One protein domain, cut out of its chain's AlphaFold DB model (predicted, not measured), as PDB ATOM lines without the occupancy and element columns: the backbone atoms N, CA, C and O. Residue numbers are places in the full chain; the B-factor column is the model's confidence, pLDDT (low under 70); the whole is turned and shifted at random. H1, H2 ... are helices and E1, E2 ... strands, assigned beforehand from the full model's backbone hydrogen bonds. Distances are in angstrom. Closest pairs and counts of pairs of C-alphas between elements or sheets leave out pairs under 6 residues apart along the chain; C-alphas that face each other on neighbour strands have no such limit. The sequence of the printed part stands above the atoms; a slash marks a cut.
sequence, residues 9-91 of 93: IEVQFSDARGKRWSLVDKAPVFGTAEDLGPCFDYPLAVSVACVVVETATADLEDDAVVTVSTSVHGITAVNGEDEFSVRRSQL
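Overview. This is residues 9 to 91 of the 93 residues of an uncharacterized protein of Streptomyces argenteolus (UniProt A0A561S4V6). Little of this domain is regular structure: two small antiparallel sheets, the hairpin E1 and E2 and the strongly twisted sheet E3 - E4 - E5, come near each other through E1 and E5, with long loops around them. The printed part has 83 residues, 32 of them in named elements, mostly strand, in the order E1 E2 H1 E3 E4 E5. It is compact, with a radius of gyration of the C-alphas of 13.6 A, yet elongated, 45 by 23 by 20 A.

Arrangement. Start at E1, residues 9 to 14, and E2, residues 20 to 26: N 11 and O 23 are 2.8 A apart. H1, residues 27 to 30, is too short for an O i to N i+4 pair; its one O i to N i+3 pair is within range. Next look at the meander, each strand the antiparallel neighbour of the one before: E3, residues 51 to 55, E4, residues 65 to 69, and E5, residues 83 to 87. N 53 and O 67 are 2.9 A apart, N 66 and O 86 2.8 A.

Along the chain. Find C-alpha 9 at (146.836, 80.680, 145.934), where E1 begins; E2 is 19.9 A long. E5 ends at C-alpha 87, (152.330, 103.607, 148.354).

Size, cuts and confidence. The printed part has no cut. H1 to E3 and E4 to E5 are long links. Residues 32 to 35, 38 and 56 to 62 have pLDDT under 70.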
ATOM      1  N   ILE A   9     147.420  79.606 145.130       84.44
ATOM      2  CA  ILE A   9     146.836  80.680 145.934       84.44
ATOM      3  C   ILE A   9     146.716  81.924 145.058       84.44
ATOM      4  O   ILE A   9     147.634  82.244 144.306       84.44
ATOM      5  N   GLU A  10     145.594  82.632 145.175       88.69
ATOM      6  CA  GLU A  10     145.427  83.970 144.611       88.69
ATOM      7  C   GLU A  10     145.628  85.019 145.710       88.69
ATOM      8  O   GLU A  10     144.936  85.006 146.730       88.69
ATOM      9  N   VAL A  11     146.542  85.956 145.476       89.25
ATOM     10  CA  VAL A  11     146.735  87.150 146.300       89.25
ATOM     11  C   VAL A  11     146.199  88.351 145.541       89.25
ATOM     12  O   VAL A  11     146.616  88.621 144.416       89.25
ATOM     13  N   GLN A  12     145.290  89.090 146.173       92.38
ATOM     14  CA  GLN A  12     144.739  90.318 145.617       92.38
ATOM     15  C   GLN A  12     145.199  91.527 146.421       92.38
ATOM     16  O   GLN A  12     145.114  91.529 147.648       92.38
ATOM     17  N   PHE A  13     145.619  92.585 145.732       91.75
ATOM     18  CA  PHE A  13     145.918  93.870 146.360       91.75
ATOM     19  C   PHE A  13     145.520  95.037 145.454       91.75
ATOM     20  O   PHE A  13     145.283  94.870 144.257       91.75
ATOM     21  N   SER A  14     145.419  96.229 146.036       93.69
ATOM     22  CA  SER A  14     145.183  97.475 145.306       93.69
ATOM     23  C   SER A  14     146.432  98.338 145.332       93.69
ATOM     24  O   SER A  14     147.067  98.491 146.376       93.69
ATOM     25  N   ASP A  15     146.780  98.893 144.180       91.44
ATOM     26  CA  ASP A  15     147.914  99.796 144.043       91.44
ATOM     27  C   ASP A  15     147.544 101.243 144.420       91.44
ATOM     28  O   ASP A  15     146.388 101.564 144.720       91.44
ATOM     29  N   ALA A  16     148.524 102.146 144.386       90.12
ATOM     30  CA  ALA A  16     148.337 103.551 144.742       90.12
ATOM     31  C   ALA A  16     147.326 104.285 143.842       90.12
ATOM     32  O   ALA A  16     146.757 105.300 144.261       90.12
ATOM     33  N   ARG A  17     147.099 103.773 142.625       87.38
ATOM     34  CA  ARG A  17     146.168 104.301 141.617       87.38
ATOM     35  C   ARG A  17     144.771 103.679 141.731       87.38
ATOM     36  O   ARG A  17     143.886 104.032 140.955       87.38
ATOM     37  N   GLY A  18     144.562 102.766 142.683       88.44
ATOM     38  CA  GLY A  18     143.304 102.049 142.882       88.44
ATOM     39  C   GLY A  18     143.081 100.890 141.907       88.44
ATOM     40  O   GLY A  18     141.989 100.315 141.897       88.44
ATOM     41  N   LYS A  19     144.082 100.513 141.096       91.75
ATOM     42  CA  LYS A  19     144.005  99.317 140.245       91.75
ATOM     43  C   LYS A  19     144.173  98.083 141.129       91.75
ATOM     44  O   LYS A  19     145.049  98.031 141.990       91.75
ATOM     45  N   ARG A  20     143.295  97.096 140.937       94.19
ATOM     46  CA  ARG A  20     143.374  95.795 141.608       94.19
ATOM     47  C   ARG A  20     144.269  94.865 140.805       94.19
ATOM     48  O   ARG A  20     144.088  94.731 139.595       94.19
ATOM     49  N   TRP A  21     145.172  94.206 141.505       93.94
ATOM     50  CA  TRP A  21     146.088  93.215 140.978       93.94
ATOM     51  C   TRP A  21     145.797  91.861 141.608       93.94
ATOM     52  O   TRP A  21     145.499  91.792 142.799       93.94
ATOM     53  N   SER A  22     145.891  90.813 140.793       93.25
ATOM     54  CA  SER A  22     145.795  89.416 141.216       93.25
ATOM     55  C   SER A  22     147.094  88.715 140.852       93.25
ATOM     56  O   SER A  22     147.452  88.680 139.672       93.25
ATOM     57  N   LEU A  23     147.777  88.160 141.849       90.88
ATOM     58  CA  LEU A  23     148.951  87.300 141.698       90.88
ATOM     59  C   LEU A  23     148.510  85.864 141.984       90.88
ATOM     60  O   LEU A  23     147.858  85.631 143.001       90.88
ATOM     61  N   VAL A  24     148.840  84.909 141.114       88.56
ATOM     62  CA  VAL A  24     148.482  83.497 141.313       88.56
ATOM     63  C   VAL A  24     149.736  82.647 141.241       88.56
ATOM     64  O   VAL A  24     150.351  82.537 140.185       88.56
ATOM     65  N   ASP A  25     150.094  82.034 142.361       86.19
ATOM     66  CA  ASP A  25     151.254  81.151 142.466       86.19
ATOM     67  C   ASP A  25     151.049  80.112 143.578       86.19
ATOM     68  O   ASP A  25     150.023  80.085 144.261       86.19
ATOM     69  N   LYS A  26     152.003  79.206 143.752       82.19
ATOM     70  CA  LYS A  26     151.998  78.182 144.791       82.19
ATOM     71  C   LYS A  26     152.148  78.817 146.170       82.19
ATOM     72  O   LYS A  26     152.942  79.731 146.349       82.19
ATOM     73  N   ALA A  27     151.477  78.253 147.175       79.88
ATOM     74  CA  ALA A  27     151.528  78.745 148.559       79.88
ATOM     75  C   ALA A  27     152.942  79.119 149.089       79.88
ATOM     76  O   ALA A  27     153.069  80.207 149.648       79.88
ATOM     77  N   PRO A  28     154.017  78.326 148.856       79.50
ATOM     78  CA  PRO A  28     155.375  78.659 149.305       79.50
ATOM     79  C   PRO A  28     155.963  79.964 148.749       79.50
ATOM     80  O   PRO A  28     156.986  80.430 149.239       79.50
ATOM     81  N   VAL A  29     155.367  80.521 147.694       82.25
ATOM     82  CA  VAL A  29     155.793  81.779 147.071       82.25
ATOM     83  C   VAL A  29     155.299  82.995 147.863       82.25
ATOM     84  O   VAL A  29     155.965  84.026 147.876       82.25
ATOM     85  N   PHE A  30     154.163  82.876 148.559       81.56
ATOM     86  CA  PHE A  30     153.537  83.972 149.316       81.56
ATOM     87  C   PHE A  30     153.686  83.846 150.840       81.56
ATOM     88  O   PHE A  30     153.272  84.736 151.578       81.56
ATOM     89  N   GLY A  31     154.240  82.740 151.327       76.38
ATOM     90  CA  GLY A  31     154.372  82.444 152.749       76.38
ATOM     91  C   GLY A  31     154.864  81.020 152.962       76.38
ATOM     92  O   GLY A  31     155.282  80.356 152.015       76.38
ATOM     93  N   THR A  32     154.819  80.517 154.194       66.12
ATOM     94  CA  THR A  32     155.111  79.096 154.402       66.12
ATOM     95  C   THR A  32     153.892  78.249 154.040       66.12
ATOM     96  O   THR A  32     152.741  78.664 154.167       66.12
ATOM     97  N   ALA A  33     154.145  77.018 153.596       60.19
ATOM     98  CA  ALA A  33     153.113  76.001 153.403       60.19
ATOM     99  C   ALA A  33     152.250  75.780 154.663       60.19
ATOM    100  O   ALA A  33     151.085  75.404 154.551       60.19
ATOM    101  N   GLU A  34     152.834  76.014 155.840       63.62
ATOM    102  CA  GLU A  34     152.184  75.876 157.139       63.62
ATOM    103  C   GLU A  34     151.248  77.046 157.457       63.62
ATOM    104  O   GLU A  34     150.385  76.856 158.301       63.62
ATOM    105  N   ASP A  35     151.356  78.184 156.753       68.19
ATOM    106  CA  ASP A  35     150.532  79.393 156.937       68.19
ATOM    107  C   ASP A  35     149.429  79.557 155.867       68.19
ATOM    108  O   ASP A  35     148.568  80.429 155.979       68.19
ATOM    109  N   LEU A  36     149.460  78.753 154.795       70.69
ATOM    110  CA  LEU A  36     148.622  78.925 153.594       70.69
ATOM    111  C   LEU A  36     148.031  77.599 153.087       70.69
ATOM    112  O   LEU A  36     148.184  77.220 151.923       70.69
ATOM    113  N   GLY A  37     147.352  76.887 153.987       70.44
ATOM    114  CA  GLY A  37     146.668  75.619 153.718       70.44
ATOM    115  C   GLY A  37     145.135  75.672 153.856       70.44
ATOM    116  O   GLY A  37     144.572  76.666 154.306       70.44
ATOM    117  N   PRO A  38     144.430  74.565 153.549       69.12
ATOM    118  CA  PRO A  38     142.962  74.485 153.616       69.12
ATOM    119  C   PRO A  38     142.378  74.628 155.032       69.12
ATOM    120  O   PRO A  38     141.165  74.721 155.184       69.12
ATOM    121  N   CYS A  39     143.225  74.617 156.065       71.00
ATOM    122  CA  CYS A  39     142.827  74.804 157.458       71.00
ATOM    123  C   CYS A  39     142.781  76.280 157.895       71.00
ATOM    124  O   CYS A  39     142.451  76.538 159.049       71.00
ATOM    125  N   PHE A  40     143.136  77.225 157.018       75.06
ATOM    126  CA  PHE A  40     143.105  78.658 157.313       75.06
ATOM    127  C   PHE A  40     141.809  79.312 156.839       75.06
ATOM    128  O   PHE A  40     141.236  78.933 155.816       75.06
ATOM    129  N   ASP A  41     141.383  80.340 157.570       77.56
ATOM    130  CA  ASP A  41     140.276  81.199 157.167       77.56
ATOM    131  C   ASP A  41     140.766  82.249 156.161       77.56
ATOM    132  O   ASP A  41     141.640  83.065 156.456       77.56
ATOM    133  N   TYR A  42     140.182  82.237 154.963       76.44
ATOM    134  CA  TYR A  42     140.467  83.205 153.905       76.44
ATOM    135  C   TYR A  42     139.396  84.310 153.869       76.44
ATOM    136  O   TYR A  42     138.216  84.019 154.087       76.44
ATOM    137  N   PRO A  43     139.758  85.566 153.529       80.19
ATOM    138  CA  PRO A  43     141.076  86.026 153.072       80.19
ATOM    139  C   PRO A  43     142.099  86.220 154.207       80.19
ATOM    140  O   PRO A  43     141.781  86.809 155.238       80.19
ATOM    141  N   LEU A  44     143.344  85.790 153.966       83.19
ATOM    142  CA  LEU A  44     144.485  85.988 154.865       83.19
ATOM    143  C   LEU A  44     145.415  87.076 154.313       83.19
ATOM    144  O   LEU A  44     145.727  87.090 153.122       83.19
ATOM    145  N   ALA A  45     145.867  87.985 155.181       83.12
ATOM    146  CA  ALA A  45     146.880  88.968 154.815       83.12
ATOM    147  C   ALA A  45     148.250  88.287 154.677       83.12
ATOM    148  O   ALA A  45     148.703  87.614 155.600       83.12
ATOM    149  N   VAL A  46     148.905  88.492 153.535       86.00
ATOM    150  CA  VAL A  46     150.237  87.955 153.223       86.00
ATOM    151  C   VAL A  46     151.156  89.066 152.728       86.00
ATOM    152  O   VAL A  46     150.684  90.084 152.214       86.00
ATOM    153  N   SER A  47     152.463  88.853 152.850       87.31
ATOM    154  CA  SER A  47     153.486  89.755 152.317       87.31
ATOM    155  C   SER A  47     154.110  89.149 151.066       87.31
ATOM    156  O   SER A  47     154.466  87.974 151.053       87.31
ATOM    157  N   VAL A  48     154.279  89.959 150.022       87.94
ATOM    158  CA  VAL A  48     154.944  89.547 148.779       87.94
ATOM    159  C   VAL A  48     156.294  90.237 148.708       87.94
ATOM    160  O   VAL A  48     156.366  91.465 148.791       87.94
ATOM    161  N   ALA A  49     157.369  89.462 148.561       88.62
ATOM    162  CA  ALA A  49     158.687  90.059 148.422       88.62
ATOM    163  C   ALA A  49     158.787  90.794 147.081       88.62
ATOM    164  O   ALA A  49     158.407  90.279 146.026       88.62
ATOM    165  N   CYS A  50     159.314  92.008 147.133       90.12
ATOM    166  CA  CYS A  50     159.483  92.864 145.975       90.12
ATOM    167  C   CYS A  50     160.757  93.695 146.117       90.12
ATOM    168  O   CYS A  50     161.339  93.811 147.198       90.12
ATOM    169  N   VAL A  51     161.188  94.276 145.006       90.75
ATOM    170  CA  VAL A  51     162.296  95.227 144.955       90.75
ATOM    171  C   VAL A  51     161.775  96.575 144.489       90.75
ATOM    172  O   VAL A  51     160.972  96.645 143.564       90.75
ATOM    173  N   VAL A  52     162.219  97.662 145.115       89.56
ATOM    174  CA  VAL A  52     161.885  99.015 144.653       89.56
ATOM    175  C   VAL A  52     162.727  99.314 143.414       89.56
ATOM    176  O   VAL A  52     163.954  99.335 143.506       89.56
ATOM    177  N   VAL A  53     162.080  99.524 142.266       88.50
ATOM    178  CA  VAL A  53     162.753  99.789 140.980       88.50
ATOM    179  C   VAL A  53     162.829 101.279 140.664       88.50
ATOM    180  O   VAL A  53     163.805 101.732 140.072       88.50
ATOM    181  N   GLU A  54     161.847 102.060 141.116       82.12
ATOM    182  CA  GLU A  54     161.837 103.507 140.931       82.12
ATOM    183  C   GLU A  54     161.173 104.201 142.123       82.12
ATOM    184  O   GLU A  54     160.129 103.780 142.626       82.12
ATOM    185  N   THR A  55     161.786 105.295 142.570       70.06
ATOM    186  CA  THR A  55     161.177 106.207 143.543       70.06
ATOM    187  C   THR A  55     160.796 107.472 142.799       70.06
ATOM    188  O   THR A  55     161.655 108.077 142.154       70.06
ATOM    189  N   ALA A  56     159.521 107.868 142.852       62.75
ATOM    190  CA  ALA A  56     159.120 109.161 142.324       62.75
ATOM    191  C   ALA A  56     159.867 110.235 143.130       62.75
ATOM    192  O   ALA A  56     159.599 110.457 144.306       62.75
ATOM    193  N   THR A  57     160.855 110.867 142.504       55.94
ATOM    194  CA  THR A  57     161.806 111.800 143.130       55.94
ATOM    195  C   THR A  57     161.166 113.094 143.649       55.94
ATOM    196  O   THR A  57     161.870 113.932 144.210       55.94
ATOM    197  N   ALA A  58     159.854 113.268 143.476       54.22
ATOM    198  CA  ALA A  58     159.132 114.484 143.828       54.22
ATOM    199  C   ALA A  58     158.502 114.461 145.232       54.22
ATOM    200  O   ALA A  58     158.363 115.528 145.824       54.22
ATOM    201  N   ASP A  59     158.194 113.287 145.794       54.12
ATOM    202  CA  ASP A  59     157.443 113.193 147.048       54.12
ATOM    203  C   ASP A  59     158.313 112.552 148.138       54.12
ATOM    204  O   ASP A  59     158.435 111.336 148.248       54.12
ATOM    205  N   LEU A  60     158.941 113.388 148.969       57.31
ATOM    206  CA  LEU A  60     159.599 112.977 150.222       57.31
ATOM    207  C   LEU A  60     158.579 112.789 151.365       57.31
ATOM    208  O   LEU A  60     158.927 112.910 152.540       57.31
ATOM    209  N   GLU A  61     157.312 112.549 151.029       64.25
ATOM    210  CA  GLU A  61     156.232 112.352 151.991       64.25
ATOM    211  C   GLU A  61     156.074 110.872 152.362       64.25
ATOM    212  O   GLU A  61     156.430 109.968 151.603       64.25
ATOM    213  N   ASP A  62     155.508 110.624 153.545       66.19
ATOM    214  CA  ASP A  62     155.309 109.288 154.131       66.19
ATOM    215  C   ASP A  62     154.473 108.351 153.227       66.19
ATOM    216  O   ASP A  62     154.574 107.128 153.309       66.19
ATOM    217  N   ASP A  63     153.699 108.926 152.302       74.75
ATOM    218  CA  ASP A  63     152.781 108.217 151.407       74.75
ATOM    219  C   ASP A  63     153.164 108.314 149.917       74.75
ATOM    220  O   ASP A  63     152.329 108.144 149.024       74.75
ATOM    221  N   ALA A  64     154.445 108.574 149.639       84.75
ATOM    222  CA  ALA A  64     154.976 108.633 148.283       84.75
ATOM    223  C   ALA A  64     154.688 107.351 147.487       84.75
ATOM    224  O   ALA A  64     154.787 106.230 148.004       84.75
ATOM    225  N   VAL A  65     154.369 107.516 146.202       88.75
ATOM    226  CA  VAL A  65     154.180 106.392 145.279       88.75
ATOM    227  C   VAL A  65     155.540 105.914 144.782       88.75
ATOM    228  O   VAL A  65     156.342 106.691 144.263       88.75
ATOM    229  N   VAL A  66     155.786 104.617 144.921       90.62
ATOM    230  CA  VAL A  66     157.000 103.947 144.455       90.62
ATOM    231  C   VAL A  66     156.635 102.825 143.497       90.62
ATOM    232  O   VAL A  66     155.609 102.162 143.656       90.62
ATOM    233  N   THR A  67     157.479 102.608 142.496       92.00
ATOM    234  CA  THR A  67     157.349 101.454 141.610       92.00
ATOM    235  C   THR A  67     158.153 100.310 142.203       92.00
ATOM    236  O   THR A  67     159.353 100.448 142.467       92.00
ATOM    237  N   VAL A  68     157.490  99.179 142.424       92.44
ATOM    238  CA  VAL A  68     158.108  97.936 142.889       92.44
ATOM    239  C   VAL A  68     157.984  96.853 141.837       92.44
ATOM    240  O   VAL A  68     157.021  96.852 141.079       92.44
ATOM    241  N   SER A  69     158.931  95.922 141.822       92.44
ATOM    242  CA  SER A  69     158.904  94.737 140.976       92.44
ATOM    243  C   SER A  69     158.908  93.459 141.810       92.44
ATOM    244  O   SER A  69     159.668  93.341 142.776       92.44
ATOM    245  N   THR A  70     158.093  92.481 141.426       91.94
ATOM    246  CA  THR A  70     158.079  91.128 142.014       91.94
ATOM    247  C   THR A  70     158.966  90.134 141.253       91.94
ATOM    248  O   THR A  70     159.009  88.945 141.588       91.94
ATOM    249  N   SER A  71     159.742  90.614 140.274       88.12
ATOM    250  CA  SER A  71     160.676  89.812 139.467       88.12
ATOM    251  C   SER A  71     161.718  89.045 140.289       88.12
ATOM    252  O   SER A  71     162.196  88.004 139.842       88.12
ATOM    253  N   VAL A  72     162.018  89.485 141.520       84.31
ATOM    254  CA  VAL A  72     162.934  88.802 142.457       84.31
ATOM    255  C   VAL A  72     162.561  87.335 142.709       84.31
ATOM    256  O   VAL A  72     163.444  86.499 142.901       84.31
ATOM    257  N   HIS A  73     161.267  87.008 142.651       82.31
ATOM    258  CA  HIS A  73     160.757  85.638 142.759       82.31
ATOM    259  C   HIS A  73     160.060  85.153 141.485       82.31
ATOM    260  O   HIS A  73     159.460  84.083 141.490       82.31
ATOM    261  N   GLY A  74     160.155  85.911 140.386       83.81
ATOM    262  CA  GLY A  74     159.505  85.576 139.117       83.81
ATOM    263  C   GLY A  74     157.975  85.589 139.179       83.81
ATOM    264  O   GLY A  74     157.332  84.974 138.332       83.81
ATOM    265  N   ILE A  75     157.399  86.266 140.175       88.12
ATOM    266  CA  ILE A  75     155.949  86.365 140.355       88.12
ATOM    267  C   ILE A  75     155.428  87.428 139.399       88.12
ATOM    268  O   ILE A  75     155.971  88.534 139.352       88.12
ATOM    269  N   THR A  76     154.346  87.118 138.696       91.81
ATOM    270  CA  THR A  76     153.642  88.062 137.830       91.81
ATOM    271  C   THR A  76     152.162  88.104 138.192       91.81
ATOM    272  O   THR A  76     151.593  87.158 138.747       91.81
ATOM    273  N   ALA A  77     151.516  89.225 137.890       91.94
ATOM    274  CA  ALA A  77     150.069  89.292 137.885       91.94
ATOM    275  C   ALA A  77     149.495  88.415 136.767       91.94
ATOM    276  O   ALA A  77     150.175  88.075 135.802       91.94
ATOM    277  N   VAL A  78     148.202  88.097 136.849       89.94
ATOM    278  CA  VAL A  78     147.498  87.277 135.838       89.94
ATOM    279  C   VAL A  78     147.649  87.831 134.409       89.94
ATOM    280  O   VAL A  78     147.591  87.079 133.439       89.94
ATOM    281  N   ASN A  79     147.860  89.140 134.261       88.56
ATOM    282  CA  ASN A  79     148.084  89.790 132.970       88.56
ATOM    283  C   ASN A  79     149.563  89.826 132.523       88.56
ATOM    284  O   ASN A  79     149.853  90.398 131.474       88.56
ATOM    285  N   GLY A  80     150.473  89.231 133.293       90.31
ATOM    286  CA  GLY A  80     151.905  89.163 133.022       90.31
ATOM    287  C   GLY A  80     152.722  90.361 133.511       90.31
ATOM    288  O   GLY A  80     153.934  90.337 133.334       90.31
ATOM    289  N   GLU A  81     152.105  91.385 134.114       92.00
ATOM    290  CA  GLU A  81     152.843  92.516 134.697       92.00
ATOM    291  C   GLU A  81     153.485  92.105 136.032       92.00
ATOM    292  O   GLU A  81     152.854  91.442 136.856       92.00
ATOM    293  N   ASP A  82     154.732  92.506 136.255       93.00
ATOM    294  CA  ASP A  82     155.480  92.285 137.498       93.00
ATOM    295  C   ASP A  82     155.913  93.590 138.173       93.00
ATOM    296  O   ASP A  82     156.561  93.542 139.216       93.00
ATOM    297  N   GLU A  83     155.542  94.740 137.605       93.62
ATOM    298  CA  GLU A  83     155.782  96.073 138.148       93.62
ATOM    299  C   GLU A  83     154.482  96.720 138.638       93.62
ATOM    300  O   GLU A  83     153.461  96.735 137.947       93.62
ATOM    301  N   PHE A  84     154.526  97.304 139.836       92.62
ATOM    302  CA  PHE A  84     153.356  97.860 140.512       92.62
ATOM    303  C   PHE A  84     153.676  99.209 141.153       92.62
ATOM    304  O   PHE A  84     154.702  99.371 141.810       92.62
ATOM    305  N   SER A  85     152.772 100.181 141.013       92.88
ATOM    306  CA  SER A  85     152.883 101.482 141.686       92.88
ATOM    307  C   SER A  85     152.203 101.439 143.055       92.88
ATOM    308  O   SER A  85     151.000 101.666 143.147       92.88
ATOM    309  N   VAL A  86     152.944 101.172 144.123       91.44
ATOM    310  CA  VAL A  86     152.407 101.074 145.493       91.44
ATOM    311  C   VAL A  86     152.736 102.317 146.311       91.44
ATOM    312  O   VAL A  86     153.666 103.057 145.993       91.44
ATOM    313  N   ARG A  87     151.971 102.575 147.373       90.06
ATOM    314  CA  ARG A  87     152.330 103.607 148.354       90.06
ATOM    315  C   ARG A  87     153.433 103.072 149.254       90.06
ATOM    316  O   ARG A  87     153.445 101.887 149.582       90.06
ATOM    317  N   ARG A  88     154.330 103.945 149.707       86.62
ATOM    318  CA  ARG A  88     155.389 103.572 150.655       86.62
ATOM    319  C   ARG A  88     154.825 102.972 151.948       86.62
ATOM    320  O   ARG A  88     155.407 102.034 152.475       86.62
ATOM    321  N   SER A  89     153.655 103.437 152.381       88.81
ATOM    322  CA  SER A  89     152.890 102.901 153.514       88.81
ATOM    323  C   SER A  89     152.431 101.440 153.340       88.81
ATOM    324  O   SER A  89     152.102 100.787 154.328       88.81
ATOM    325  N   GLN A  90     152.424 100.905 152.112       89.12
ATOM    326  CA  GLN A  90     152.124  99.497 151.821       89.12
ATOM    327  C   GLN A  90     153.361  98.589 151.905       89.12
ATOM    328  O   GLN A  90     153.215  97.369 151.860       89.12
ATOM    329  N   LEU A  91     154.569  99.157 151.996       87.56
ATOM    330  CA  LEU A  91     155.803  98.388 152.121       87.56
ATOM    331  C   LEU A  91     156.086  98.081 153.589       87.56
ATOM    332  O   LEU A  91     156.108  98.976 154.433       87.56
TER     333      LEU A  91